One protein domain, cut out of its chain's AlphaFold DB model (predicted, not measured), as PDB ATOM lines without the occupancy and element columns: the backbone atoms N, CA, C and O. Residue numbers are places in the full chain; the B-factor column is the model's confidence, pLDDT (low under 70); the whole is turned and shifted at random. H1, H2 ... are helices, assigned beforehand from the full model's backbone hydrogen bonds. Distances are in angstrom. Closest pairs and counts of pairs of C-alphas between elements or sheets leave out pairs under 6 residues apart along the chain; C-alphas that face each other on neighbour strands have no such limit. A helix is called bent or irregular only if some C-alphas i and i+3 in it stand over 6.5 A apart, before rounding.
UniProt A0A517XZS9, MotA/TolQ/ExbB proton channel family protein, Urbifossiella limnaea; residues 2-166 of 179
ATOM      1  N   ARG A   2     169.523  -1.186 325.632       80.56
ATOM      2  CA  ARG A   2     168.983   0.076 325.059       80.56
ATOM      3  C   ARG A   2     169.656   0.522 323.746       80.56
ATOM      4  O   ARG A   2     168.974   0.823 322.776       80.56
ATOM      5  N   ARG A   3     170.992   0.467 323.684       81.12
ATOM      6  CA  ARG A   3     171.793   0.830 322.499       81.12
ATOM      7  C   ARG A   3     171.488  -0.027 321.256       81.12
ATOM      8  O   ARG A   3     171.469   0.489 320.145       81.12
ATOM      9  N   PHE A   4     171.212  -1.319 321.440       85.06
ATOM     10  CA  PHE A   4     170.848  -2.225 320.343       85.06
ATOM     11  C   PHE A   4     169.464  -1.881 319.774       85.06
ATOM     12  O   PHE A   4     169.317  -1.716 318.565       85.06
ATOM     13  N   TRP A   5     168.474  -1.680 320.651       84.94
ATOM     14  CA  TRP A   5     167.120  -1.278 320.259       84.94
ATOM     15  C   TRP A   5     167.108   0.039 319.484       84.94
ATOM     16  O   TRP A   5     166.510   0.119 318.415       84.94
ATOM     17  N   ILE A   6     167.833   1.038 319.990       82.12
ATOM     18  CA  ILE A   6     167.868   2.376 319.402       82.12
ATOM     19  C   ILE A   6     168.555   2.388 318.033       82.12
ATOM     20  O   ILE A   6     168.050   3.011 317.107       82.12
ATOM     21  N   HIS A   7     169.689   1.704 317.879       81.88
ATOM     22  CA  HIS A   7     170.471   1.826 316.645       81.88
ATOM     23  C   HIS A   7     170.117   0.808 315.559       81.88
ATOM     24  O   HIS A   7     170.551   0.988 314.425       81.88
ATOM     25  N   HIS A   8     169.423  -0.285 315.892       84.62
ATOM     26  CA  HIS A   8     169.164  -1.369 314.936       84.62
ATOM     27  C   HIS A   8     167.677  -1.678 314.795       84.62
ATOM     28  O   HIS A   8     167.186  -1.769 313.673       84.62
ATOM     29  N   VAL A   9     166.950  -1.807 315.909       89.19
ATOM     30  CA  VAL A   9     165.543  -2.229 315.859       89.19
ATOM     31  C   VAL A   9     164.624  -1.084 315.445       89.19
ATOM     32  O   VAL A   9     163.798  -1.274 314.557       89.19
ATOM     33  N   LEU A  10     164.782   0.107 316.030       90.38
ATOM     34  CA  LEU A  10     163.953   1.264 315.673       90.38
ATOM     35  C   LEU A  10     164.107   1.666 314.196       90.38
ATOM     36  O   LEU A  10     163.080   1.770 313.529       90.38
ATOM     37  N   PRO A  11     165.325   1.809 313.632       91.31
ATOM     38  CA  PRO A  11     165.486   2.087 312.204       91.31
ATOM     39  C   PRO A  11     164.800   1.047 311.314       91.31
ATOM     40  O   PRO A  11     164.126   1.411 310.356       91.31
ATOM     41  N   ALA A  12     164.899  -0.239 311.667       92.06
ATOM     42  CA  ALA A  12     164.228  -1.310 310.936       92.06
ATOM     43  C   ALA A  12     162.711  -1.221 310.994       92.06
ATOM     44  O   ALA A  12     162.054  -1.336 309.961       92.06
ATOM     45  N   ALA A  13     162.171  -0.992 312.188       93.69
ATOM     46  CA  ALA A  13     160.742  -0.839 312.383       93.69
ATOM     47  C   ALA A  13     160.206   0.338 311.560       93.69
ATOM     48  O   ALA A  13     159.217   0.179 310.851       93.69
ATOM     49  N   PHE A  14     160.898   1.480 311.577       94.56
ATOM     50  CA  PHE A  14     160.526   2.648 310.781       94.56
ATOM     51  C   PHE A  14     160.595   2.373 309.277       94.56
ATOM     52  O   PHE A  14     159.620   2.626 308.576       94.56
ATOM     53  N   CYS A  15     161.673   1.774 308.769       94.94
ATOM     54  CA  CYS A  15     161.769   1.414 307.350       94.94
ATOM     55  C   CYS A  15     160.709   0.399 306.895       94.94
ATOM     56  O   CYS A  15     160.380   0.359 305.712       94.94
ATOM     57  N   ALA A  16     160.151  -0.406 307.802       95.75
ATOM     58  CA  ALA A  16     159.047  -1.306 307.482       95.75
ATOM     59  C   ALA A  16     157.687  -0.587 307.379       95.75
ATOM     60  O   ALA A  16     156.758  -1.141 306.795       95.75
ATOM     61  N   VAL A  17     157.547   0.641 307.896       96.12
ATOM     62  CA  VAL A  17     156.264   1.364 307.903       96.12
ATOM     63  C   VAL A  17     155.717   1.602 306.490       96.12
ATOM     64  O   VAL A  17     154.564   1.231 306.272       96.12
ATOM     65  N   PRO A  18     156.475   2.140 305.507       96.06
ATOM     66  CA  PRO A  18     155.945   2.341 304.160       96.06
ATOM     67  C   PRO A  18     155.406   1.057 303.501       96.06
ATOM     68  O   PRO A  18     154.232   1.059 303.129       96.06
ATOM     69  N   PRO A  19     156.159  -0.063 303.392       96.88
ATOM     70  CA  PRO A  19     155.636  -1.286 302.779       96.88
ATOM     71  C   PRO A  19     154.450  -1.884 303.545       96.88
ATOM     72  O   PRO A  19     153.518  -2.377 302.912       96.88
ATOM     73  N   LEU A  20     154.435  -1.806 304.882       97.56
ATOM     74  CA  LEU A  20     153.293  -2.267 305.677       97.56
ATOM     75  C   LEU A  20     152.049  -1.401 305.452       97.56
ATOM     76  O   LEU A  20     150.956  -1.944 305.310       97.56
ATOM     77  N   ALA A  21     152.205  -0.078 305.369       95.69
ATOM     78  CA  ALA A  21     151.112   0.832 305.038       95.69
ATOM     79  C   ALA A  21     150.558   0.539 303.637       95.69
ATOM     80  O   ALA A  21     149.345   0.443 303.468       95.69
ATOM     81  N   GLY A  22     151.429   0.297 302.654       96.44
ATOM     82  CA  GLY A  22     151.028  -0.128 301.311       96.44
ATOM     83  C   GLY A  22     150.253  -1.433 301.293       96.44
ATOM     84  O   GLY A  22     149.180  -1.512 300.695       96.44
ATOM     85  N   ALA A  23     150.769  -2.449 301.984       97.06
ATOM     86  CA  ALA A  23     150.103  -3.738 302.115       97.06
ATOM     87  C   ALA A  23     148.738  -3.602 302.803       97.06
ATOM     88  O   ALA A  23     147.776  -4.231 302.370       97.06
ATOM     89  N   LEU A  24     148.634  -2.755 303.833       97.69
ATOM     90  CA  LEU A  24     147.386  -2.487 304.542       97.69
ATOM     91  C   LEU A  24     146.367  -1.772 303.649       97.69
ATOM     92  O   LEU A  24     145.218  -2.198 303.589       97.69
ATOM     93  N   VAL A  25     146.784  -0.722 302.931       96.44
ATOM     94  CA  VAL A  25     145.927  -0.003 301.975       96.44
ATOM     95  C   VAL A  25     145.423  -0.962 300.904       96.44
ATOM     96  O   VAL A  25     144.225  -1.006 300.643       96.44
ATOM     97  N   PHE A  26     146.307  -1.788 300.340       95.31
ATOM     98  CA  PHE A  26     145.906  -2.804 299.374       95.31
ATOM     99  C   PHE A  26     144.924  -3.805 299.996       95.31
ATOM    100  O   PHE A  26     143.860  -4.043 299.436       95.31
ATOM    101  N   ALA A  27     145.208  -4.337 301.187       97.00
ATOM    102  CA  ALA A  27     144.336  -5.279 301.891       97.00
ATOM    103  C   ALA A  27     142.972  -4.686 302.299       97.00
ATOM    104  O   ALA A  27     142.006  -5.439 302.443       97.00
ATOM    105  N   ALA A  28     142.872  -3.363 302.446       97.06
ATOM    106  CA  ALA A  28     141.624  -2.660 302.731       97.06
ATOM    107  C   ALA A  28     140.707  -2.528 301.499       97.06
ATOM    108  O   ALA A  28     139.499  -2.353 301.654       97.06
ATOM    109  N   ILE A  29     141.243  -2.649 300.277       93.94
ATOM    110  CA  ILE A  29     140.439  -2.638 299.042       93.94
ATOM    111  C   ILE A  29     139.561  -3.900 299.003       93.94
ATOM    112  O   ILE A  29     140.092  -4.988 299.226       93.94
ATOM    113  N   PRO A  30     138.257  -3.820 298.673       96.75
ATOM    114  CA  PRO A  30     137.394  -4.995 298.540       96.75
ATOM    115  C   PRO A  30     138.009  -6.100 297.665       96.75
ATOM    116  O   PRO A  30     138.620  -5.822 296.632       96.75
ATOM    117  N   ALA A  31     137.840  -7.365 298.067       95.19
ATOM    118  CA  ALA A  31     138.510  -8.497 297.419       95.19
ATOM    119  C   ALA A  31     138.186  -8.621 295.920       95.19
ATOM    120  O   ALA A  31     139.065  -8.985 295.142       95.19
ATOM    121  N   ASP A  32     136.962  -8.287 295.515       92.50
ATOM    122  CA  ASP A  32     136.535  -8.290 294.111       92.50
ATOM    123  C   ASP A  32     137.288  -7.229 293.307       92.50
ATOM    124  O   ASP A  32     137.944  -7.549 292.320       92.50
ATOM    125  N   ALA A  33     137.322  -5.993 293.812       90.31
ATOM    126  CA  ALA A  33     138.037  -4.889 293.178       90.31
ATOM    127  C   ALA A  33     139.546  -5.161 293.055       90.31
ATOM    128  O   ALA A  33     140.146  -4.836 292.033       90.31
ATOM    129  N   ARG A  34     140.165  -5.806 294.057       93.62
ATOM    130  CA  ARG A  34     141.571  -6.236 293.959       93.62
ATOM    131  C   ARG A  34     141.788  -7.266 292.861       93.62
ATOM    132  O   ARG A  34     142.764  -7.157 292.127       93.62
ATOM    133  N   ARG A  35     140.922  -8.281 292.776       93.75
ATOM    134  CA  ARG A  35     141.031  -9.336 291.758       93.75
ATOM    135  C   ARG A  35     140.898  -8.748 290.359       93.75
ATOM    136  O   ARG A  35     141.739  -9.035 289.513       93.75
ATOM    137  N   ASP A  36     139.922  -7.869 290.161       91.00
ATOM    138  CA  ASP A  36     139.706  -7.187 288.885       91.00
ATOM    139  C   ASP A  36     140.871  -6.261 288.520       91.00
ATOM    140  O   ASP A  36     141.301  -6.226 287.367       91.00
ATOM    141  N   TYR A  37     141.417  -5.531 289.499       91.06
ATOM    142  CA  TYR A  37     142.612  -4.713 289.305       91.06
ATOM    143  C   TYR A  37     143.811  -5.571 288.886       91.06
ATOM    144  O   TYR A  37     144.453  -5.268 287.884       91.06
ATOM    145  N   LEU A  38     144.091  -6.664 289.605       92.50
ATOM    146  CA  LEU A  38     145.229  -7.540 289.317       92.50
ATOM    147  C   LEU A  38     145.110  -8.218 287.951       92.50
ATOM    148  O   LEU A  38     146.095  -8.263 287.219       92.50
ATOM    149  N   ALA A  39     143.919  -8.701 287.589       92.12
ATOM    150  CA  ALA A  39     143.675  -9.298 286.279       92.12
ATOM    151  C   ALA A  39     143.973  -8.305 285.143       92.12
ATOM    152  O   ALA A  39     144.544  -8.677 284.125       92.12
ATOM    153  N   ARG A  40     143.648  -7.022 285.333       87.19
ATOM    154  CA  ARG A  40     143.903  -5.979 284.330       87.19
ATOM    155  C   ARG A  40     145.336  -5.479 284.311       87.19
ATOM    156  O   ARG A  40     145.887  -5.275 283.234       87.19
ATOM    157  N   ALA A  41     145.951  -5.306 285.477       88.19
ATOM    158  CA  ALA A  41     147.345  -4.892 285.579       88.19
ATOM    159  C   ALA A  41     148.278  -5.877 284.852       88.19
ATOM    160  O   ALA A  41     149.285  -5.466 284.287       88.19
ATOM    161  N   GLN A  42     147.917  -7.166 284.793       89.00
ATOM    162  CA  GLN A  42     148.648  -8.175 284.019       89.00
ATOM    163  C   GLN A  42     148.644  -7.914 282.505       89.00
ATOM    164  O   GLN A  42     149.624  -8.243 281.841       89.00
ATOM    165  N   GLU A  43     147.587  -7.307 281.966       88.56
ATOM    166  CA  GLU A  43     147.426  -7.025 280.532       88.56
ATOM    167  C   GLU A  43     147.898  -5.609 280.144       88.56
ATOM    168  O   GLU A  43     148.139  -5.320 278.972       88.56
ATOM    169  N   SER A  44     148.038  -4.709 281.121       87.50
ATOM    170  CA  SER A  44     148.306  -3.285 280.911       87.50
ATOM    171  C   SER A  44     149.797  -2.957 281.032       87.50
ATOM    172  O   SER A  44     150.369  -2.906 282.120       87.50
ATOM    173  N   GLY A  45     150.445  -2.669 279.899       90.00
ATOM    174  CA  GLY A  45     151.862  -2.284 279.876       90.00
ATOM    175  C   GLY A  45     152.167  -0.998 280.656       90.00
ATOM    176  O   GLY A  45     153.226  -0.890 281.270       90.00
ATOM    177  N   ILE A  46     151.236  -0.035 280.687       89.81
ATOM    178  CA  ILE A  46     151.426   1.217 281.435       89.81
ATOM    179  C   ILE A  46     151.363   1.000 282.948       89.81
ATOM    180  O   ILE A  46     152.154   1.598 283.675       89.81
ATOM    181  N   ASP A  47     150.495   0.096 283.413       92.38
ATOM    182  CA  ASP A  47     150.437  -0.284 284.826       92.38
ATOM    183  C   ASP A  47     151.769  -0.901 285.265       92.38
ATOM    184  O   ASP A  47     152.318  -0.509 286.294       92.38
ATOM    185  N   TRP A  48     152.356  -1.779 284.447       94.25
ATOM    186  CA  TRP A  48     153.679  -2.342 284.721       94.25
ATOM    187  C   TRP A  48     154.785  -1.295 284.782       94.25
ATOM    188  O   TRP A  48     155.630  -1.372 285.671       94.25
ATOM    189  N   ILE A  49     154.782  -0.307 283.883       94.50
ATOM    190  CA  ILE A  49     155.761   0.788 283.919       94.50
ATOM    191  C   ILE A  49     155.628   1.570 285.230       94.50
ATOM    192  O   ILE A  49     156.628   1.792 285.912       94.50
ATOM    193  N   ILE A  50     154.402   1.949 285.606       95.31
ATOM    194  CA  ILE A  50     154.133   2.714 286.829       95.31
ATOM    195  C   ILE A  50     154.553   1.914 288.067       95.31
ATOM    196  O   ILE A  50     155.289   2.430 288.909       95.31
ATOM    197  N   ILE A  51     154.128   0.652 288.167       95.81
ATOM    198  CA  ILE A  51     154.409  -0.212 289.318       95.81
ATOM    199  C   ILE A  51     155.903  -0.527 289.413       95.81
ATOM    200  O   ILE A  51     156.472  -0.424 290.496       95.81
ATOM    201  N   ALA A  52     156.566  -0.883 288.310       96.75
ATOM    202  CA  ALA A  52     157.988  -1.226 288.328       96.75
ATOM    203  C   ALA A  52     158.856  -0.013 288.685       96.75
ATOM    204  O   ALA A  52     159.768  -0.128 289.509       96.75
ATOM    205  N   LEU A  53     158.556   1.157 288.112       97.12
ATOM    206  CA  LEU A  53     159.265   2.394 288.429       97.12
ATOM    207  C   LEU A  53     159.015   2.815 289.881       97.12
ATOM    208  O   LEU A  53     159.967   3.101 290.604       97.12
ATOM    209  N   GLY A  54     157.757   2.794 290.329       97.19
ATOM    210  CA  GLY A  54     157.383   3.136 291.700       97.19
ATOM    211  C   GLY A  54     157.950   2.180 292.739       97.19
ATOM    212  O   GLY A  54     158.410   2.629 293.785       97.19
ATOM    213  N   PHE A  55     158.005   0.883 292.445       97.31
ATOM    214  CA  PHE A  55     158.635  -0.101 293.320       97.31
ATOM    215  C   PHE A  55     160.156   0.070 293.372       97.31
ATOM    216  O   PHE A  55     160.744   0.021 294.450       97.31
ATOM    217  N   THR A  56     160.800   0.321 292.229       97.81
ATOM    218  CA  THR A  56     162.246   0.590 292.177       97.81
ATOM    219  C   THR A  56     162.592   1.830 292.996       97.81
ATOM    220  O   THR A  56     163.518   1.799 293.807       97.81
ATOM    221  N   LEU A  57     161.813   2.903 292.832       97.31
ATOM    222  CA  LEU A  57     161.979   4.138 293.589       97.31
ATOM    223  C   LEU A  57     161.788   3.895 295.091       97.31
ATOM    224  O   LEU A  57     162.629   4.328 295.880       97.31
ATOM    225  N   LEU A  58     160.785   3.097 295.472       97.44
ATOM    226  CA  LEU A  58     160.515   2.756 296.866       97.44
ATOM    227  C   LEU A  58     161.682   1.985 297.479       97.44
ATOM    228  O   LEU A  58     162.132   2.326 298.567       97.44
ATOM    229  N   VAL A  59     162.214   0.973 296.792       97.38
ATOM    230  CA  VAL A  59     163.367   0.197 297.278       97.38
ATOM    231  C   VAL A  59     164.574   1.106 297.506       97.38
ATOM    232  O   VAL A  59     165.213   1.032 298.558       97.38
ATOM    233  N   VAL A  60     164.867   2.000 296.559       96.69
ATOM    234  CA  VAL A  60     165.963   2.967 296.692       96.69
ATOM    235  C   VAL A  60     165.715   3.908 297.876       96.69
ATOM    236  O   VAL A  60     166.610   4.097 298.703       96.69
ATOM    237  N   GLN A  61     164.498   4.436 298.028       96.62
ATOM    238  CA  GLN A  61     164.123   5.261 299.175       96.62
ATOM    239  C   GLN A  61     164.227   4.507 300.501       96.62
ATOM    240  O   GLN A  61     164.703   5.083 301.470       96.62
ATOM    241  N   LEU A  62     163.851   3.229 300.568       95.88
ATOM    242  CA  LEU A  62     163.988   2.420 301.781       95.88
ATOM    243  C   LEU A  62     165.459   2.222 302.166       95.88
ATOM    244  O   LEU A  62     165.792   2.289 303.348       95.88
ATOM    245  N   ILE A  63     166.353   2.052 301.187       94.12
ATOM    246  CA  ILE A  63     167.803   1.984 301.426       94.12
ATOM    247  C   ILE A  63     168.321   3.318 301.977       94.12
ATOM    248  O   ILE A  63     169.071   3.330 302.958       94.12
ATOM    249  N   PHE A  64     167.921   4.448 301.386       94.38
ATOM    250  CA  PHE A  64     168.314   5.766 301.888       94.38
ATOM    251  C   PHE A  64     167.700   6.075 303.253       94.38
ATOM    252  O   PHE A  64     168.413   6.571 304.116       94.38
ATOM    253  N   ALA A  65     166.439   5.718 303.495       94.25
ATOM    254  CA  ALA A  65     165.764   5.890 304.777       94.25
ATOM    255  C   ALA A  65     166.447   5.079 305.878       94.25
ATOM    256  O   ALA A  65     166.712   5.589 306.964       94.25
ATOM    257  N   TRP A  66     166.824   3.838 305.572       92.56
ATOM    258  CA  TRP A  66     167.591   2.998 306.482       92.56
ATOM    259  C   TRP A  66     168.939   3.625 306.835       92.56
ATOM    260  O   TRP A  66     169.326   3.671 308.003       92.56
ATOM    261  N   ARG A  67     169.663   4.137 305.832       91.38
ATOM    262  CA  ARG A  67     170.928   4.853 306.047       91.38
ATOM    263  C   ARG A  67     170.726   6.131 306.860       91.38
ATOM    264  O   ARG A  67     171.494   6.376 307.783       91.38
ATOM    265  N   ALA A  68     169.676   6.889 306.562       91.06
ATOM    266  CA  ALA A  68     169.310   8.135 307.221       91.06
ATOM    267  C   ALA A  68     168.942   7.940 308.700       91.06
ATOM    268  O   ALA A  68     169.212   8.818 309.515       91.06
ATOM    269  N   LEU A  69     168.340   6.801 309.051       91.31
ATOM    270  CA  LEU A  69     167.950   6.442 310.419       91.31
ATOM    271  C   LEU A  69     169.057   5.717 311.193       91.31
ATOM    272  O   LEU A  69     168.920   5.476 312.394       91.31
ATOM    273  N   ARG A  70     170.172   5.367 310.545       88.94
ATOM    274  CA  ARG A  70     171.329   4.816 311.245       88.94
ATOM    275  C   ARG A  70     172.122   5.931 311.908       88.94
ATOM    276  O   ARG A  70     172.569   6.879 311.273       88.94
ATOM    277  N   TRP A  71     172.335   5.763 313.205       83.75
ATOM    278  CA  TRP A  71     173.173   6.659 313.987       83.75
ATOM    279  C   TRP A  71     174.632   6.599 313.520       83.75
ATOM    280  O   TRP A  71     175.234   5.520 313.520       83.75
ATOM    281  N   SER A  72     175.221   7.750 313.192       81.94
ATOM    282  CA  SER A  72     176.636   7.863 312.846       81.94
ATOM    283  C   SER A  72     177.452   8.208 314.089       81.94
ATOM    284  O   SER A  72     177.301   9.270 314.687       81.94
ATOM    285  N   GLN A  73     178.356   7.308 314.490       76.50
ATOM    286  CA  GLN A  73     179.280   7.584 315.600       76.50
ATOM    287  C   GLN A  73     180.248   8.726 315.251       76.50
ATOM    288  O   GLN A  73     180.600   9.505 316.127       76.50
ATOM    289  N   THR A  74     180.631   8.850 313.977       75.62
ATOM    290  CA  THR A  74     181.570   9.872 313.494       75.62
ATOM    291  C   THR A  74     180.964  11.273 313.509       75.62
ATOM    292  O   THR A  74     181.663  12.230 313.816       75.62
ATOM    293  N   ALA A  75     179.672  11.400 313.190       69.81
ATOM    294  CA  ALA A  75     178.976  12.688 313.183       69.81
ATOM    295  C   ALA A  75     178.359  13.050 314.546       69.81
ATOM    296  O   ALA A  75     177.937  14.183 314.740       69.81
ATOM    297  N   GLY A  76     178.266  12.090 315.474       77.88
ATOM    298  CA  GLY A  76     177.542  12.274 316.734       77.88
ATOM    299  C   GLY A  76     176.024  12.443 316.567       77.88
ATOM    300  O   GLY A  76     175.362  12.783 317.541       77.88
ATOM    301  N   ASP A  77     175.488  12.204 315.364       81.50
ATOM    302  CA  ASP A  77     174.073  12.336 314.985       81.50
ATOM    303  C   ASP A  77     173.769  11.467 313.734       81.50
ATOM    304  O   ASP A  77     174.560  10.593 313.356       81.50
ATOM    305  N   PHE A  78     172.617  11.657 313.089       83.50
ATOM    306  CA  PHE A  78     172.243  11.012 311.822       83.50
ATOM    307  C   PHE A  78     172.964  11.591 310.593       83.50
ATOM    308  O   PHE A  78     173.455  12.713 310.620       83.50
ATOM    309  N   ASP A  79     173.002  10.824 309.497       78.06
ATOM    310  CA  ASP A  79     173.586  11.245 308.213       78.06
ATOM    311  C   ASP A  79     172.652  12.216 307.448       78.06
ATOM    312  O   ASP A  79     171.618  11.770 306.939       78.06
ATOM    313  N   PRO A  80     173.002  13.512 307.308       75.00
ATOM    314  CA  PRO A  80     172.165  14.494 306.616       75.00
ATOM    315  C   PRO A  80     172.231  14.374 305.084       75.00
ATOM    316  O   PRO A  80     171.375  14.910 304.382       75.00
ATOM    317  N   ALA A  81     173.230  13.683 304.519       78.00
ATOM    318  CA  ALA A  81     173.378  13.577 303.065       78.00
ATOM    319  C   ALA A  81     172.283  12.699 302.438       78.00
ATOM    320  O   ALA A  81     171.874  12.928 301.296       78.00
ATOM    321  N   ALA A  82     171.784  11.715 303.191       79.88
ATOM    322  CA  ALA A  82     170.680  10.861 302.770       79.88
ATOM    323  C   ALA A  82     169.363  11.644 302.593       79.88
ATOM    324  O   ALA A  82     168.547  11.274 301.751       79.88
ATOM    325  N   ASP A  83     169.191  12.756 303.310       82.75
ATOM    326  CA  ASP A  83     167.960  13.556 303.292       82.75
ATOM    327  C   ASP A  83     167.756  14.240 301.951       82.75
ATOM    328  O   ASP A  83     166.651  14.258 301.414       82.75
ATOM    329  N   ARG A  84     168.843  14.755 301.369       87.69
ATOM    330  CA  ARG A  84     168.797  15.409 300.061       87.69
ATOM    331  C   ARG A  84     168.280  14.445 298.997       87.69
ATOM    332  O   ARG A  84     167.388  14.794 298.229       87.69
ATOM    333  N   TRP A  85     168.805  13.221 298.984       91.38
ATOM    334  CA  TRP A  85     168.364  12.189 298.050       91.38
ATOM    335  C   TRP A  85     166.924  11.748 298.312       91.38
ATOM    336  O   TRP A  85     166.159  11.636 297.360       91.38
ATOM    337  N   LEU A  86     166.525  11.562 299.573       91.50
ATOM    338  CA  LEU A  86     165.139  11.228 299.920       91.50
ATOM    339  C   LEU A  86     164.149  12.293 299.444       91.50
ATOM    340  O   LEU A  86     163.131  11.938 298.852       91.50
ATOM    341  N   SER A  87     164.468  13.575 299.625       91.94
ATOM    342  CA  SER A  87     163.641  14.686 299.145       91.94
ATOM    343  C   SER A  87     163.517  14.698 297.621       91.94
ATOM    344  O   SER A  87     162.407  14.805 297.106       91.94
ATOM    345  N   HIS A  88     164.617  14.515 296.882       93.69
ATOM    346  CA  HIS A  88     164.564  14.435 295.416       93.69
ATOM    347  C   HIS A  88     163.757  13.228 294.921       93.69
ATOM    348  O   HIS A  88     162.991  13.344 293.965       93.69
ATOM    349  N   LEU A  89     163.893  12.072 295.576       93.69
ATOM    350  CA  LEU A  89     163.126  10.876 295.228       93.69
ATOM    351  C   LEU A  89     161.637  11.045 295.560       93.69
ATOM    352  O   LEU A  89     160.790  10.635 294.773       93.69
ATOM    353  N   ALA A  90     161.302  11.695 296.677       93.50
ATOM    354  CA  ALA A  90     159.916  12.013 297.017       93.50
ATOM    355  C   ALA A  90     159.294  12.990 296.010       93.50
ATOM    356  O   ALA A  90     158.163  12.784 295.587       93.50
ATOM    357  N   GLN A  91     160.053  13.982 295.538       95.56
ATOM    358  CA  GLN A  91     159.607  14.867 294.461       95.56
ATOM    359  C   GLN A  91     159.382  14.101 293.147       95.56
ATOM    360  O   GLN A  91     158.415  14.348 292.433       95.56
ATOM    361  N   ALA A  92     160.237  13.125 292.826       94.19
ATOM    362  CA  ALA A  92     160.015  12.256 291.673       94.19
ATOM    363  C   ALA A  92     158.716  11.432 291.805       94.19
ATOM    364  O   ALA A  92     158.062  11.161 290.798       94.19
ATOM    365  N   ALA A  93     158.288  11.095 293.026       94.94
ATOM    366  CA  ALA A  93     157.030  10.389 293.259       94.94
ATOM    367  C   ALA A  93     155.778  11.206 292.895       94.94
ATOM    368  O   ALA A  93     154.744  10.628 292.554       94.94
ATOM    369  N   GLU A  94     155.870  12.538 292.898       95.88
ATOM    370  CA  GLU A  94     154.775  13.435 292.500       95.88
ATOM    371  C   GLU A  94     154.413  13.304 291.012       95.88
ATOM    372  O   GLU A  94     153.337  13.728 290.592       95.88
ATOM    373  N   TRP A  95     155.268  12.662 290.209       95.69
ATOM    374  CA  TRP A  95     155.000  12.390 288.799       95.69
ATOM    375  C   TRP A  95     154.131  11.148 288.576       95.69
ATOM    376  O   TRP A  95     153.526  11.021 287.512       95.69
ATOM    377  N   PHE A  96     154.008  10.237 289.550       96.94
ATOM    378  CA  PHE A  96     153.208   9.017 289.370       96.94
ATOM    379  C   PHE A  96     151.715   9.278 289.105       96.94
ATOM    380  O   PHE A  96     151.169   8.618 288.219       96.94
ATOM    381  N   PRO A  97     151.037  10.239 289.764       96.81
ATOM    382  CA  PRO A  97     149.663  10.591 289.418       96.81
ATOM    383  C   PRO A  97     149.545  11.137 287.989       96.81
ATOM    384  O   PRO A  97     148.576  10.827 287.299       96.81
ATOM    385  N   LEU A  98     150.546  11.889 287.512       96.31
ATOM    386  CA  LEU A  98     150.585  12.390 286.134       96.31
ATOM    387  C   LEU A  98     150.778  11.250 285.124       96.31
ATOM    388  O   LEU A  98     150.102  11.225 284.099       96.31
ATOM    389  N   LEU A  99     151.638  10.270 285.425       94.50
ATOM    390  CA  LEU A  99     151.778   9.054 284.615       94.50
ATOM    391  C   LEU A  99     150.476   8.244 284.577       94.50
ATOM    392  O   LEU A  99     150.078   7.767 283.515       94.50
ATOM    393  N   GLY A 100     149.784   8.143 285.716       94.44
ATOM    394  CA  GLY A 100     148.455   7.543 285.797       94.44
ATOM    395  C   GLY A 100     147.455   8.256 284.889       94.44
ATOM    396  O   GLY A 100     146.797   7.589 284.095       94.44
ATOM    397  N   LEU A 101     147.420   9.597 284.936       95.25
ATOM    398  CA  LEU A 101     146.573  10.444 284.084       95.25
ATOM    399  C   LEU A 101     146.854  10.230 282.591       95.25
ATOM    400  O   LEU A 101     145.924  10.115 281.792       95.25
ATOM    401  N   ILE A 102     148.130  10.144 282.204       93.50
ATOM    402  CA  ILE A 102     148.527   9.837 280.824       93.50
ATOM    403  C   ILE A 102     147.962   8.479 280.397       93.50
ATOM    404  O   ILE A 102     147.418   8.362 279.298       93.50
ATOM    405  N   GLY A 103     148.025   7.468 281.268       90.69
ATOM    406  CA  GLY A 103     147.420   6.165 281.000       90.69
ATOM    407  C   GLY A 103     145.904   6.220 280.869       90.69
ATOM    408  O   GLY A 103     145.346   5.580 279.974       90.69
ATOM    409  N   THR A 104     145.238   7.053 281.671       92.19
ATOM    410  CA  THR A 104     143.803   7.320 281.536       92.19
ATOM    411  C   THR A 104     143.479   7.885 280.155       92.19
ATOM    412  O   THR A 104     142.607   7.367 279.459       92.19
ATOM    413  N   VAL A 105     144.206   8.924 279.731       92.25
ATOM    414  CA  VAL A 105     144.006   9.587 278.435       92.25
ATOM    415  C   VAL A 105     144.267   8.619 277.282       92.25
ATOM    416  O   VAL A 105     143.449   8.529 276.370       92.25
ATOM    417  N   ALA A 106     145.357   7.850 277.336       89.12
ATOM    418  CA  ALA A 106     145.694   6.871 276.307       89.12
ATOM    419  C   ALA A 106     144.597   5.803 276.146       89.12
ATOM    420  O   ALA A 106     144.146   5.546 275.028       89.12
ATOM    421  N   ALA A 107     144.113   5.238 277.256       87.56
ATOM    422  CA  ALA A 107     143.047   4.239 277.244       87.56
ATOM    423  C   ALA A 107     141.716   4.810 276.722       87.56
ATOM    424  O   ALA A 107     141.006   4.149 275.962       87.56
ATOM    425  N   ILE A 108     141.386   6.056 277.075       88.19
ATOM    426  CA  ILE A 108     140.184   6.738 276.578       88.19
ATOM    427  C   ILE A 108     140.281   6.992 275.068       88.19
ATOM    428  O   ILE A 108     139.336   6.688 274.340       88.19
ATOM    429  N   LEU A 109     141.419   7.488 274.575       88.50
ATOM    430  CA  LEU A 109     141.633   7.707 273.140       88.50
ATOM    431  C   LEU A 109     141.547   6.396 272.351       88.50
ATOM    432  O   LEU A 109     140.907   6.358 271.303       88.50
ATOM    433  N   GLN A 110     142.125   5.313 272.877       85.81
ATOM    434  CA  GLN A 110     142.007   3.977 272.291       85.81
ATOM    435  C   GLN A 110     140.558   3.467 272.299       85.81
ATOM    436  O   GLN A 110     140.100   2.835 271.348       85.81
ATOM    437  N   THR A 111     139.812   3.751 273.366       84.62
ATOM    438  CA  THR A 111     138.399   3.379 273.466       84.62
ATOM    439  C   THR A 111     137.585   4.085 272.388       84.62
ATOM    440  O   THR A 111     136.890   3.417 271.623       84.62
ATOM    441  N   PHE A 112     137.727   5.405 272.261       84.62
ATOM    442  CA  PHE A 112     136.996   6.183 271.260       84.62
ATOM    443  C   PHE A 112     137.400   5.857 269.821       84.62
ATOM    444  O   PHE A 112     136.523   5.769 268.966       84.62
ATOM    445  N   SER A 113     138.684   5.610 269.545       85.06
ATOM    446  CA  SER A 113     139.139   5.234 268.196       85.06
ATOM    447  C   SER A 113     138.630   3.859 267.752       85.06
ATOM    448  O   SER A 113     138.544   3.583 266.557       85.06
ATOM    449  N   SER A 114     138.257   3.000 268.704       82.12
ATOM    450  CA  SER A 114     137.719   1.666 268.431       82.12
ATOM    451  C   SER A 114     136.210   1.633 268.153       82.12
ATOM    452  O   SER A 114     135.687   0.570 267.815       82.12
ATOM    453  N   PHE A 115     135.488   2.748 268.321       82.12
ATOM    454  CA  PHE A 115     134.066   2.820 267.989       82.12
ATOM    455  C   PHE A 115     133.894   3.200 266.518       82.12
ATOM    456  O   PHE A 115     134.219   4.307 266.097       82.12
ATOM    457  N   THR A 116     133.369   2.272 265.718       78.62
ATOM    458  CA  THR A 116     133.066   2.532 264.308       78.62
ATOM    459  C   THR A 116     131.859   3.474 264.204       78.62
ATOM    460  O   THR A 116     130.852   3.228 264.880       78.62
ATOM    461  N   PRO A 117     131.902   4.523 263.360       76.19
ATOM    462  CA  PRO A 117     130.743   5.378 263.114       76.19
ATOM    463  C   PRO A 117     129.522   4.546 262.691       76.19
ATOM    464  O   PRO A 117     129.614   3.731 261.776       76.19
ATOM    465  N   GLY A 118     128.391   4.725 263.377       75.50
ATOM    466  CA  GLY A 118     127.156   3.963 263.135       75.50
ATOM    467  C   GLY A 118     127.014   2.662 263.937       75.50
ATOM    468  O   GLY A 118     125.965   2.025 263.864       75.50
ATOM    469  N   SER A 119     128.015   2.272 264.733       77.69
ATOM    470  CA  SER A 119     127.863   1.199 265.723       77.69
ATOM    471  C   SER A 119     127.236   1.732 267.019       77.69
ATOM    472  O   SER A 119     127.581   2.820 267.474       77.69
ATOM    473  N   ASN A 120     126.319   0.962 267.617       79.44
ATOM    474  CA  ASN A 120     125.780   1.208 268.960       79.44
ATOM    475  C   ASN A 120     126.489   0.268 269.950       79.44
ATOM    476  O   ASN A 120     125.991  -0.838 270.183       79.44
ATOM    477  N   PRO A 121     127.667   0.640 270.488       80.19
ATOM    478  CA  PRO A 121     128.358  -0.187 271.468       80.19
ATOM    479  C   PRO A 121     127.488  -0.368 272.710       80.19
ATOM    480  O   PRO A 121     126.826   0.568 273.168       80.19
ATOM    481  N   THR A 122     127.491  -1.573 273.275       85.62
ATOM    482  CA  THR A 122     126.737  -1.815 274.504       85.62
ATOM    483  C   THR A 122     127.411  -1.096 275.682       85.62
ATOM    484  O   THR A 122     128.635  -0.930 275.688       85.62
ATOM    485  N   PRO A 123     126.668  -0.695 276.731       82.38
ATOM    486  CA  PRO A 123     127.267  -0.129 277.942       82.38
ATOM    487  C   PRO A 123     128.350  -1.024 278.565       82.38
ATOM    488  O   PRO A 123     129.319  -0.526 279.132       82.38
ATOM    489  N   GLN A 124     128.224  -2.347 278.426       83.88
ATOM    490  CA  GLN A 124     129.222  -3.312 278.893       83.88
ATOM    491  C   GLN A 124     130.535  -3.220 278.105       83.88
ATOM    492  O   GLN A 124     131.607  -3.259 278.715       83.88
ATOM    493  N   ASP A 125     130.474  -3.021 276.784       81.12
ATOM    494  CA  ASP A 125     131.665  -2.828 275.946       81.12
ATOM    495  C   ASP A 125     132.401  -1.540 276.304       81.12
ATOM    496  O   ASP A 125     133.632  -1.512 276.365       81.12
ATOM    497  N   ILE A 126     131.638  -0.483 276.585       79.56
ATOM    498  CA  ILE A 126     132.162   0.796 277.055       79.56
ATOM    499  C   ILE A 126     132.897   0.573 278.382       79.56
ATOM    500  O   ILE A 126     134.105   0.788 278.456       79.56
ATOM    501  N   ILE A 127     132.223   0.049 279.410       80.31
ATOM    502  CA  ILE A 127     132.820  -0.162 280.741       80.31
ATOM    503  C   ILE A 127     134.096  -1.011 280.659       80.31
ATOM    504  O   ILE A 127     135.101  -0.682 281.292       80.31
ATOM    505  N   ARG A 128     134.089  -2.079 279.851       80.06
ATOM    506  CA  ARG A 128     135.256  -2.956 279.694       80.06
ATOM    507  C   ARG A 128     136.463  -2.216 279.110       80.06
ATOM    508  O   ARG A 128     137.574  -2.454 279.576       80.06
ATOM    509  N   LYS A 129     136.246  -1.319 278.143       80.69
ATOM    510  CA  LYS A 129     137.303  -0.520 277.497       80.69
ATOM    511  C   LYS A 129     137.775   0.671 278.338       80.69
ATOM    512  O   LYS A 129     138.938   1.042 278.254       80.69
ATOM    513  N   TYR A 130     136.915   1.226 279.193       80.19
ATOM    514  CA  TYR A 130     137.287   2.314 280.107       80.19
ATOM    515  C   TYR A 130     138.108   1.853 281.305       80.19
ATOM    516  O   TYR A 130     138.868   2.625 281.882       80.19
ATOM    517  N   ALA A 131     137.959   0.605 281.719       81.06
ATOM    518  CA  ALA A 131     138.549   0.172 282.966       81.06
ATOM    519  C   ALA A 131     140.094   0.185 283.052       81.06
ATOM    520  O   ALA A 131     140.586   0.495 284.137       81.06
ATOM    521  N   PRO A 132     140.871  -0.059 281.975       82.06
ATOM    522  CA  PRO A 132     142.320   0.181 281.970       82.06
ATOM    523  C   PRO A 132     142.704   1.624 282.333       82.06
ATOM    524  O   PRO A 132     143.732   1.868 282.958       82.06
ATOM    525  N   ALA A 133     141.850   2.596 281.997       85.81
ATOM    526  CA  ALA A 133     142.062   3.995 282.356       85.81
ATOM    527  C   ALA A 133     142.038   4.181 283.888       85.81
ATOM    528  O   ALA A 133     142.839   4.915 284.474       85.81
ATOM    529  N   ILE A 134     141.120   3.475 284.550       87.50
ATOM    530  CA  ILE A 134     140.939   3.528 286.000       87.50
ATOM    531  C   ILE A 134     142.101   2.822 286.705       87.50
ATOM    532  O   ILE A 134     142.612   3.351 287.694       87.50
ATOM    533  N   THR A 135     142.562   1.673 286.193       90.75
ATOM    534  CA  THR A 135     143.695   0.949 286.796       90.75
ATOM    535  C   THR A 135     144.988   1.750 286.710       90.75
ATOM    536  O   THR A 135     145.626   1.908 287.747       90.75
ATOM    537  N   ALA A 136     145.289   2.378 285.565       92.38
ATOM    538  CA  ALA A 136     146.453   3.261 285.406       92.38
ATOM    539  C   ALA A 136     146.475   4.393 286.443       92.38
ATOM    540  O   ALA A 136     147.499   4.680 287.070       92.38
ATOM    541  N   THR A 137     145.313   5.004 286.676       94.25
ATOM    542  CA  THR A 137     145.151   6.068 287.672       94.25
ATOM    543  C   THR A 137     145.367   5.534 289.090       94.25
ATOM    544  O   THR A 137     146.102   6.135 289.876       94.25
ATOM    545  N   GLY A 138     144.772   4.381 289.410       93.88
ATOM    546  CA  GLY A 138     144.954   3.704 290.695       93.88
ATOM    547  C   GLY A 138     146.416   3.349 290.970       93.88
ATOM    548  O   GLY A 138     146.918   3.646 292.051       93.88
ATOM    549  N   SER A 139     147.118   2.795 289.979       95.31
ATOM    550  CA  SER A 139     148.550   2.481 290.044       95.31
ATOM    551  C   SER A 139     149.387   3.730 290.321       95.31
ATOM    552  O   SER A 139     150.251   3.709 291.197       95.31
ATOM    553  N   GLY A 140     149.103   4.834 289.620       96.50
ATOM    554  CA  GLY A 140     149.801   6.108 289.801       96.50
ATOM    555  C   GLY A 140     149.628   6.677 291.208       96.50
ATOM    556  O   GLY A 140     150.610   7.001 291.874       96.50
ATOM    557  N   LEU A 141     148.390   6.740 291.702       97.00
ATOM    558  CA  LEU A 141     148.098   7.224 293.054       97.00
ATOM    559  C   LEU A 141     148.707   6.327 294.136       97.00
ATOM    560  O   LEU A 141     149.281   6.828 295.103       97.00
ATOM    561  N   PHE A 142     148.612   5.008 293.967       96.69
ATOM    562  CA  PHE A 142     149.164   4.054 294.919       96.69
ATOM    563  C   PHE A 142     150.691   4.169 294.996       96.69
ATOM    564  O   PHE A 142     151.243   4.274 296.092       96.69
ATOM    565  N   MET A 143     151.384   4.239 293.854       97.44
ATOM    566  CA  MET A 143     152.837   4.429 293.831       97.44
ATOM    567  C   MET A 143     153.259   5.800 294.378       97.44
ATOM    568  O   MET A 143     154.252   5.869 295.100       97.44
ATOM    569  N   ALA A 144     152.506   6.869 294.110       97.25
ATOM    570  CA  ALA A 144     152.776   8.192 294.677       97.25
ATOM    571  C   ALA A 144     152.716   8.170 296.210       97.25
ATOM    572  O   ALA A 144     153.666   8.570 296.881       97.25
ATOM    573  N   LEU A 145     151.623   7.628 296.757       95.50
ATOM    574  CA  LEU A 145     151.421   7.497 298.199       95.50
ATOM    575  C   LEU A 145     152.582   6.738 298.843       95.50
ATOM    576  O   LEU A 145     153.182   7.212 299.805       95.50
ATOM    577  N   MET A 146     152.924   5.581 298.278       96.56
ATOM    578  CA  MET A 146     153.988   4.721 298.790       96.56
ATOM    579  C   MET A 146     155.343   5.413 298.869       96.56
ATOM    580  O   MET A 146     156.081   5.198 299.828       96.56
ATOM    581  N   ASN A 147     155.659   6.249 297.883       96.88
ATOM    582  CA  ASN A 147     156.968   6.876 297.745       96.88
ATOM    583  C   ASN A 147     157.082   8.249 298.442       96.88
ATOM    584  O   ASN A 147     158.170   8.812 298.534       96.88
ATOM    585  N   ILE A 148     155.995   8.792 298.996       95.19
ATOM    586  CA  ILE A 148     156.055   9.988 299.860       95.19
ATOM    587  C   ILE A 148     156.370   9.603 301.317       95.19
ATOM    588  O   ILE A 148     157.036  10.349 302.040       95.19
ATOM    589  N   LEU A 149     155.929   8.421 301.756       95.00
ATOM    590  CA  LEU A 149     156.048   7.974 303.149       95.00
ATOM    591  C   LEU A 149     157.488   7.878 303.690       95.00
ATOM    592  O   LEU A 149     157.684   8.264 304.844       95.00
ATOM    593  N   PRO A 150     158.505   7.401 302.941       95.38
ATOM    594  CA  PRO A 150     159.857   7.242 303.483       95.38
ATOM    595  C   PRO A 150     160.451   8.536 304.052       95.38
ATOM    596  O   PRO A 150     161.066   8.503 305.115       95.38
ATOM    597  N   THR A 151     160.220   9.680 303.403       94.06
ATOM    598  CA  THR A 151     160.718  10.985 303.870       94.06
ATOM    599  C   THR A 151     160.090  11.383 305.208       94.06
ATOM    600  O   THR A 151     160.802  11.776 306.133       94.06
ATOM    601  N   TRP A 152     158.775  11.200 305.356       92.81
ATOM    602  CA  TRP A 152     158.064  11.450 306.615       92.81
ATOM    603  C   TRP A 152     158.538  10.531 307.738       92.81
ATOM    604  O   TRP A 152     158.800  10.979 308.855       92.81
ATOM    605  N   VAL A 153     158.683   9.244 307.428       94.25
ATOM    606  CA  VAL A 153     159.156   8.220 308.363       94.25
ATOM    607  C   VAL A 153     160.551   8.547 308.890       94.25
ATOM    608  O   VAL A 153     160.803   8.366 310.078       94.25
ATOM    609  N   VAL A 154     161.450   9.051 308.043       93.81
ATOM    610  CA  VAL A 154     162.793   9.460 308.470       93.81
ATOM    611  C   VAL A 154     162.737  10.672 309.395       93.81
ATOM    612  O   VAL A 154     163.372  10.638 310.447       93.81
ATOM    613  N   GLY A 155     161.968  11.708 309.044       91.38
ATOM    614  CA  GLY A 155     161.817  12.902 309.883       91.38
ATOM    615  C   GLY A 155     161.292  12.559 311.278       91.38
ATOM    616  O   GLY A 155     161.982  12.759 312.277       91.38
ATOM    617  N   VAL A 156     160.120  11.921 311.335       91.38
ATOM    618  CA  VAL A 156     159.483  11.512 312.599       91.38
ATOM    619  C   VAL A 156     160.339  10.492 313.357       91.38
ATOM    620  O   VAL A 156     160.481  10.570 314.579       91.38
ATOM    621  N   GLY A 157     160.927   9.529 312.645       91.31
ATOM    622  CA  GLY A 157     161.724   8.464 313.244       91.31
ATOM    623  C   GLY A 157     162.968   8.991 313.948       91.31
ATOM    624  O   GLY A 157     163.280   8.544 315.052       91.31
ATOM    625  N   ARG A 158     163.651   9.979 313.364       90.62
ATOM    626  CA  ARG A 158     164.814  10.615 313.995       90.62
ATOM    627  C   ARG A 158     164.439  11.376 315.250       90.62
ATOM    628  O   ARG A 158     165.112  11.200 316.264       90.62
ATOM    629  N   ASP A 159     163.375  12.168 315.206       88.88
ATOM    630  CA  ASP A 159     162.935  12.944 316.366       88.88
ATOM    631  C   ASP A 159     162.564  12.026 317.533       88.88
ATOM    632  O   ASP A 159     163.015  12.241 318.662       88.88
ATOM    633  N   LEU A 160     161.857  10.924 317.253       89.12
ATOM    634  CA  LEU A 160     161.557   9.917 318.267       89.12
ATOM    635  C   LEU A 160     162.830   9.249 318.802       89.12
ATOM    636  O   LEU A 160     162.980   9.077 320.012       89.12
ATOM    637  N   ILE A 161     163.763   8.870 317.923       88.12
ATOM    638  CA  ILE A 161     165.017   8.237 318.341       88.12
ATOM    639  C   ILE A 161     165.843   9.187 319.224       88.12
ATOM    640  O   ILE A 161     166.361   8.738 320.249       88.12
ATOM    641  N   ARG A 162     165.946  10.483 318.888       86.19
ATOM    642  CA  ARG A 162     166.655  11.482 319.714       86.19
ATOM    643  C   ARG A 162     166.002  11.632 321.081       86.19
ATOM    644  O   ARG A 162     166.703  11.527 322.092       86.19
ATOM    645  N   ALA A 163     164.675  11.770 321.116       86.12
ATOM    646  CA  ALA A 163     163.911  11.871 322.355       86.12
ATOM    647  C   ALA A 163     164.130  10.645 323.261       86.12
ATOM    648  O   ALA A 163     164.427  10.783 324.446       86.12
ATOM    649  N   LEU A 164     164.080   9.432 322.698       85.75
ATOM    650  CA  LEU A 164     164.306   8.186 323.441       85.75
ATOM    651  C   LEU A 164     165.765   7.980 323.858       85.75
ATOM    652  O   LEU A 164     166.038   7.297 324.851       85.75
ATOM    653  N   ALA A 165     166.717   8.530 323.106       82.50
ATOM    654  CA  ALA A 165     168.139   8.488 323.425       82.50
ATOM    655  C   ALA A 165     168.537   9.518 324.502       82.50
ATOM    656  O   ALA A 165     169.544   9.308 325.182       82.50
ATOM    657  N   GLY A 166     167.701  10.531 324.755       81.50
ATOM    658  CA  GLY A 166     167.971  11.604 325.713       81.50
ATOM    659  C   GLY A 166     168.883  12.693 325.148       81.50
ATOM    660  O   GLY A 166     169.526  13.404 325.915       81.50
TER     661      GLY A 166
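This is residues 2 to 166 of the 179 residues of the protein "MotA/TolQ/ExbB proton channel family protein" of Urbifossiella limnaea (UniProt A0A517XZS9). A long rod of helices is built along H6, which runs most of its length with a kink near residue 130; H3 packs beside it, and H4 and H5 follow one another along it in the opposite direction. H1 packs on H6 with both arms, H1b bending away from H1a, and H2 crosses the rod to lead back to H3, while residues 116 to 124 stick out. The printed part has 165 residues with six named helices, H1 to H6 in order along the chain, and no named strand: all helix. It is loose, with a radius of gyration of the C-alphas of 20.6 A and spans of 74 by 30 by 20 A.

H6, residues 123 to 165, spans 61.8 A from C-alpha 123 at (127.267, -0.129, 277.942) to C-alpha 165 at (168.139, 8.488, 323.425). It is irregular, but only just: C-alphas 129 and 132 are 6.8 A apart. H3 is residues 45 to 69, 35.6 A long; H5 is residues 96 to 113, 25.7 A; H4 is residues 81 to 93 and H2 residues 31 to 41. H1, residues 2 to 28, was assigned as one helix by its hydrogen bonds but is bent, with C-alphas 15 and 18 6.7 A apart. Its arms are H1a, residues 2 to 15, beginning at (168.983, 0.076, 325.059), and H1b, residues 18 to 28; H1a is irregular, with C-alphas 7 and 10 6.6 A apart.

H6 is the hub, in a bundle, a set of helices side by side, of H1a, H3, H4, H5 and H6. H5 and H6 form a helical hairpin at a shallow tilt of 2 degrees; their closest C-alphas, Thr 104 and Ala 133, are 3.8 A apart. H3 touches H6 at 3 degrees, the same way, closest at the C-alphas of Gly 54 and Met 143, 5.2 A. H3 and H4 form another helical hairpin, with the C-alphas of Ala 68 and Ala 82 closest at 5.4 A. H4 and H5 meet only through their link. H1b touches H6 at a steep tilt of 40 degrees, closest at the C-alphas of Pro 18 and Leu 149, 5.7 A. H2 touches H6 with H6 residues 132 to 135 alone, about perpendicular at 77 degrees; the C-alphas of Tyr 37 and Thr 135 are closest at 6.3 A. Every O i to N i+4 pair is within hydrogen-bond range in H1b, H2, H3 and H5, against 8 of 10 in H1a, 8 of 9 in H4 and 32 of 39 in H6.

The C-alphas farthest apart, Gly 118 and Gly 166, are 75.1 A apart. The printed part has no cut, and the link H3 to H4, 11 residues, is long. Mean pLDDT of the printed part is 89.9, with residue 75 under 70.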